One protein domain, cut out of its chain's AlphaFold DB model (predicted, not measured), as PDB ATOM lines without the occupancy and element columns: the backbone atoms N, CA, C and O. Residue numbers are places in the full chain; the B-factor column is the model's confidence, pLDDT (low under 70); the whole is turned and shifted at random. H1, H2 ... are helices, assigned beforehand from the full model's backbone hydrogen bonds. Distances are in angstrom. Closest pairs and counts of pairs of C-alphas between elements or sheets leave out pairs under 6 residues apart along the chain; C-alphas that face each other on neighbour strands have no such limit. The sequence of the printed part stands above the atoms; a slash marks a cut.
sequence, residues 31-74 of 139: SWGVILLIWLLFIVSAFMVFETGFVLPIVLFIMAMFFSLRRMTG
ATOM      1  N   SER A  31     123.888 122.785 101.752       83.94
ATOM      2  CA  SER A  31     123.216 121.671 102.440       83.94
ATOM      3  C   SER A  31     122.711 120.614 101.456       83.94
ATOM      4  O   SER A  31     122.048 120.955 100.468       83.94
ATOM      5  N   TRP A  32     123.035 119.341 101.703       83.62
ATOM      6  CA  TRP A  32     122.501 118.194 100.953       83.62
ATOM      7  C   TRP A  32     120.964 118.164 100.976       83.62
ATOM      8  O   TRP A  32     120.340 117.814  99.977       83.62
ATOM      9  N   GLY A  33     120.351 118.644 102.065       87.62
ATOM     10  CA  GLY A  33     118.898 118.700 102.215       87.62
ATOM     11  C   GLY A  33     118.202 119.580 101.174       87.62
ATOM     12  O   GLY A  33     117.133 119.221 100.701       87.62
ATOM     13  N   VAL A  34     118.824 120.684 100.739       87.06
ATOM     14  CA  VAL A  34     118.234 121.563  99.708       87.06
ATOM     15  C   VAL A  34     118.162 120.860  98.353       87.06
ATOM     16  O   VAL A  34     117.178 121.012  97.639       87.06
ATOM     17  N   ILE A  35     119.186 120.075  98.004       85.94
ATOM     18  CA  ILE A  35     119.183 119.287  96.762       85.94
ATOM     19  C   ILE A  35     118.046 118.272  96.831       85.94
ATOM     20  O   ILE A  35     117.214 118.215  95.932       85.94
ATOM     21  N   LEU A  36     117.985 117.522  97.930       88.50
ATOM     22  CA  LEU A  36     116.992 116.476  98.127       88.50
ATOM     23  C   LEU A  36     115.564 117.045  98.076       88.50
ATOM     24  O   LEU A  36     114.715 116.487  97.390       88.50
ATOM     25  N   LEU A  37     115.327 118.206  98.696       89.12
ATOM     26  CA  LEU A  37     114.044 118.911  98.651       89.12
ATOM     27  C   LEU A  37     113.629 119.287  97.218       89.12
ATOM     28  O   LEU A  37     112.486 119.054  96.837       89.12
ATOM     29  N   ILE A  38     114.545 119.846  96.418       87.50
ATOM     30  CA  ILE A  38     114.266 120.237  95.025       87.50
ATOM     31  C   ILE A  38     113.883 119.013  94.185       87.50
ATOM     32  O   ILE A  38     112.900 119.056  93.449       87.50
ATOM     33  N   TRP A  39     114.623 117.910  94.324       86.75
ATOM     34  CA  TRP A  39     114.313 116.663  93.622       86.75
ATOM     35  C   TRP A  39     112.979 116.056  94.067       86.75
ATOM     36  O   TRP A  39     112.230 115.549  93.237       86.75
ATOM     37  N   LEU A  40     112.643 116.147  95.354       86.75
ATOM     38  CA  LEU A  40     111.382 115.636  95.888       86.75
ATOM     39  C   LEU A  40     110.186 116.446  95.363       86.75
ATOM     40  O   LEU A  40     109.208 115.859  94.906       86.75
ATOM     41  N   LEU A  41     110.293 117.780  95.329       85.25
ATOM     42  CA  LEU A  41     109.285 118.650  94.706       85.25
ATOM     43  C   LEU A  41     109.115 118.349  93.215       85.25
ATOM     44  O   LEU A  41     107.988 118.307  92.724       85.25
ATOM     45  N   PHE A  42     110.219 118.093  92.508       86.88
ATOM     46  CA  PHE A  42     110.179 117.692  91.108       86.88
ATOM     47  C   PHE A  42     109.406 116.379  90.917       86.88
ATOM     48  O   PHE A  42     108.479 116.339  90.109       86.88
ATOM     49  N   ILE A  43     109.712 115.344  91.705       85.44
ATOM     50  CA  ILE A  43     109.019 114.049  91.645       85.44
ATOM     51  C   ILE A  43     107.522 114.222  91.927       85.44
ATOM     52  O   ILE A  43     106.694 113.763  91.145       85.44
ATOM     53  N   VAL A  44     107.160 114.940  92.995       87.19
ATOM     54  CA  VAL A  44     105.751 115.194  93.341       87.19
ATOM     55  C   VAL A  44     105.029 115.939  92.215       87.19
ATOM     56  O   VAL A  44     103.914 115.566  91.854       87.19
ATOM     57  N   SER A  45     105.670 116.949  91.616       84.25
ATOM     58  CA  SER A  45     105.099 117.681  90.480       84.25
ATOM     59  C   SER A  45     104.920 116.792  89.247       84.25
ATOM     60  O   SER A  45     103.900 116.891  88.575       84.25
ATOM     61  N   ALA A  46     105.856 115.878  88.983       83.44
ATOM     62  CA  ALA A  46     105.764 114.954  87.861       83.44
ATOM     63  C   ALA A  46     104.591 113.974  88.027       83.44
ATOM     64  O   ALA A  46     103.873 113.725  87.063       83.44
ATOM     65  N   PHE A  47     104.347 113.480  89.247       82.50
ATOM     66  CA  PHE A  47     103.203 112.608  89.537       82.50
ATOM     67  C   PHE A  47     101.859 113.342  89.450       82.50
ATOM     68  O   PHE A  47     100.898 112.795  88.920       82.50
ATOM     69  N   MET A  48     101.787 114.581  89.941       81.94
ATOM     70  CA  MET A  48     100.548 115.374  89.944       81.94
ATOM     71  C   MET A  48     100.117 115.836  88.544       81.94
ATOM     72  O   MET A  48      98.937 116.072  88.310       81.94
ATOM     73  N   VAL A  49     101.061 115.993  87.611       80.62
ATOM     74  CA  VAL A  49     100.829 116.643  86.305       80.62
ATOM     75  C   VAL A  49     100.525 115.637  85.183       80.62
ATOM     76  O   VAL A  49     100.361 116.034  84.030       80.62
ATOM     77  N   PHE A  50     100.373 114.347  85.508       71.38
ATOM     78  CA  PHE A  50     100.188 113.272  84.526       71.38
ATOM     79  C   PHE A  50      99.001 113.491  83.563       71.38
ATOM     80  O   PHE A  50      99.099 113.130  82.396       71.38
ATOM     81  N   GLU A  51      97.924 114.161  83.993       78.75
ATOM     82  CA  GLU A  51      96.771 114.454  83.120       78.75
ATOM     83  C   GLU A  51      96.820 115.828  82.426       78.75
ATOM     84  O   GLU A  51      96.137 116.042  81.427       78.75
ATOM     85  N   THR A  52      97.636 116.775  82.905       71.12
ATOM     86  CA  THR A  52      97.605 118.186  82.452       71.12
ATOM     87  C   THR A  52      98.678 118.555  81.417       71.12
ATOM     88  O   THR A  52      98.738 119.701  80.970       71.12
ATOM     89  N   GLY A  53      99.498 117.590  80.988       72.81
ATOM     90  CA  GLY A  53     100.456 117.740  79.888       72.81
ATOM     91  C   GLY A  53     101.920 117.925  80.315       72.81
ATOM     92  O   GLY A  53     102.245 118.482  81.360       72.81
ATOM     93  N   PHE A  54     102.834 117.465  79.457       79.56
ATOM     94  CA  PHE A  54     104.260 117.265  79.762       79.56
ATOM     95  C   PHE A  54     105.126 118.535  79.853       79.56
ATOM     96  O   PHE A  54     106.287 118.457  80.251       79.56
ATOM     97  N   VAL A  55     104.619 119.716  79.494       82.06
ATOM     98  CA  VAL A  55     105.469 120.917  79.349       82.06
ATOM     99  C   VAL A  55     105.986 121.432  80.698       82.06
ATOM    100  O   VAL A  55     107.163 121.769  80.827       82.06
ATOM    101  N   LEU A  56     105.131 121.459  81.724       82.06
ATOM    102  CA  LEU A  56     105.477 121.980  83.049       82.06
ATOM    103  C   LEU A  56     106.584 121.174  83.765       82.06
ATOM    104  O   LEU A  56     107.541 121.798  84.234       82.06
ATOM    105  N   PRO A  57     106.548 119.822  83.819       82.56
ATOM    106  CA  PRO A  57     107.626 119.052  84.432       82.56
ATOM    107  C   PRO A  57     108.941 119.198  83.659       82.56
ATOM    108  O   PRO A  57     109.987 119.314  84.286       82.56
ATOM    109  N   ILE A  58     108.922 119.292  82.325       84.19
ATOM    110  CA  ILE A  58     110.154 119.496  81.543       84.19
ATOM    111  C   ILE A  58     110.839 120.814  81.931       84.19
ATOM    112  O   ILE A  58     112.050 120.837  82.164       84.19
ATOM    113  N   VAL A  59     110.083 121.908  82.063       86.94
ATOM    114  CA  VAL A  59     110.645 123.209  82.467       86.94
ATOM    115  C   VAL A  59     111.234 123.147  83.881       86.94
ATOM    116  O   VAL A  59     112.354 123.616  84.099       86.94
ATOM    117  N   LEU A  60     110.528 122.528  84.834       86.06
ATOM    118  CA  LEU A  60     111.024 122.356  86.206       86.06
ATOM    119  C   LEU A  60     112.277 121.479  86.262       86.06
ATOM    120  O   LEU A  60     113.208 121.794  87.005       86.06
ATOM    121  N   PHE A  61     112.330 120.426  85.445       86.19
ATOM    122  CA  PHE A  61     113.490 119.548  85.345       86.19
ATOM    123  C   PHE A  61     114.729 120.318  84.895       86.19
ATOM    124  O   PHE A  61     115.766 120.256  85.553       86.19
ATOM    125  N   ILE A  62     114.616 121.099  83.817       87.50
ATOM    126  CA  ILE A  62     115.731 121.898  83.288       87.50
ATOM    127  C   ILE A  62     116.230 122.889  84.350       87.50
ATOM    128  O   ILE A  62     117.440 123.023  84.555       87.50
ATOM    129  N   MET A  63     115.313 123.533  85.079       87.50
ATOM    130  CA  MET A  63     115.652 124.450  86.174       87.50
ATOM    131  C   MET A  63     116.412 123.738  87.307       87.50
ATOM    132  O   MET A  63     117.473 124.201  87.739       87.50
ATOM    133  N   ALA A  64     115.917 122.580  87.754       86.12
ATOM    134  CA  ALA A  64     116.556 121.767  88.790       86.12
ATOM    135  C   ALA A  64     117.942 121.260  88.357       86.12
ATOM    136  O   ALA A  64     118.892 121.253  89.151       86.12
ATOM    137  N   MET A  65     118.085 120.890  87.083       85.69
ATOM    138  CA  MET A  65     119.350 120.433  86.519       85.69
ATOM    139  C   MET A  65     120.385 121.563  86.493       85.69
ATOM    140  O   MET A  65     121.509 121.380  86.962       85.69
ATOM    141  N   PHE A  66     120.003 122.757  86.027       89.12
ATOM    142  CA  PHE A  66     120.897 123.917  85.998       89.12
ATOM    143  C   PHE A  66     121.345 124.334  87.405       89.12
ATOM    144  O   PHE A  66     122.527 124.613  87.629       89.12
ATOM    145  N   PHE A  67     120.430 124.316  88.380       87.06
ATOM    146  CA  PHE A  67     120.764 124.585  89.779       87.06
ATOM    147  C   PHE A  67     121.774 123.567  90.332       87.06
ATOM    148  O   PHE A  67     122.743 123.943  90.999       87.06
ATOM    149  N   SER A  68     121.590 122.286  90.002       85.00
ATOM    150  CA  SER A  68     122.502 121.209  90.400       85.00
ATOM    151  C   SER A  68     123.893 121.381  89.780       85.00
ATOM    152  O   SER A  68     124.896 121.296  90.491       85.00
ATOM    153  N   LEU A  69     123.971 121.721  88.489       84.00
ATOM    154  CA  LEU A  69     125.238 121.977  87.794       84.00
ATOM    155  C   LEU A  69     125.993 123.174  88.377       84.00
ATOM    156  O   LEU A  69     127.179 123.066  88.694       84.00
ATOM    157  N   ARG A  70     125.308 124.308  88.576       83.94
ATOM    158  CA  ARG A  70     125.920 125.516  89.154       83.94
ATOM    159  C   ARG A  70     126.481 125.259  90.551       83.94
ATOM    160  O   ARG A  70     127.420 125.918  90.989       83.94
ATOM    161  N   ARG A  71     125.901 124.306  91.272       79.50
ATOM    162  CA  ARG A  71     126.372 123.930  92.596       79.50
ATOM    163  C   ARG A  71     127.609 123.039  92.555       79.50
ATOM    164  O   ARG A  71     128.497 123.228  93.383       79.50
ATOM    165  N   MET A  72     127.695 122.113  91.600       75.38
ATOM    166  CA  MET A  72     128.878 121.263  91.432       75.38
ATOM    167  C   MET A  72     130.137 122.078  91.113       75.38
ATOM    168  O   MET A  72     131.220 121.727  91.575       75.38
ATOM    169  N   THR A  73     130.001 123.201  90.402       79.75
ATOM    170  CA  THR A  73     131.127 124.095  90.085       79.75
ATOM    171  C   THR A  73     131.549 124.992  91.255       79.75
ATOM    172  O   THR A  73     132.631 125.569  91.230       79.75
ATOM    173  N   GLY A  74     130.742 125.081  92.315       76.38
ATOM    174  CA  GLY A  74     130.991 125.918  93.489       76.38
ATOM    175  C   GLY A  74     131.846 125.268  94.580       76.38
ATOM    176  O   GLY A  74     131.689 125.627  95.749       76.38
TER     177      GLY A  74
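Overview. This is residues 31 to 74 of the 139 residues of an uncharacterized protein of Candidatus Dadabacteria bacterium (UniProt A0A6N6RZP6). Two long helices, H2 and H1, lie side by side and nearly parallel in line as a helical hairpin, with the loop of residues 49 to 54 folding the chain back at one end. The printed part has 44 residues with two named helices, H1 then H2, and no named strand: all helix. It is only just loose, close to compact, with a radius of gyration of the C-alphas of 11.5 A, and a rod spanning 37 by 17 by 6 A.

Arrangement. H2, residues 55 to 72, touches H1, residues 32 to 48, and the closest C-alphas are those of Pro 57 and Ala 46, 5.7 A apart. They run opposite ways at a shallow tilt of 11 degrees, a hairpin. In both, every O i to N i+4 pair is within hydrogen-bond range.

Along the chain. H2 is 26.3 A long, from C-alpha 55 at (105.469, 120.917, 79.349) to C-alpha 72 at (128.878, 121.263, 91.432). H1 is 24.7 A long and begins with C-alpha 32 at (122.501, 118.194, 100.953).

Size, cuts and confidence. The C-alphas farthest apart are those of Glu 51 and Gly 74, 37.5 A. The link from H1 to H2 is short, with 6 residues. The printed part has no cut, and no printed residue is under 70 in pLDDT.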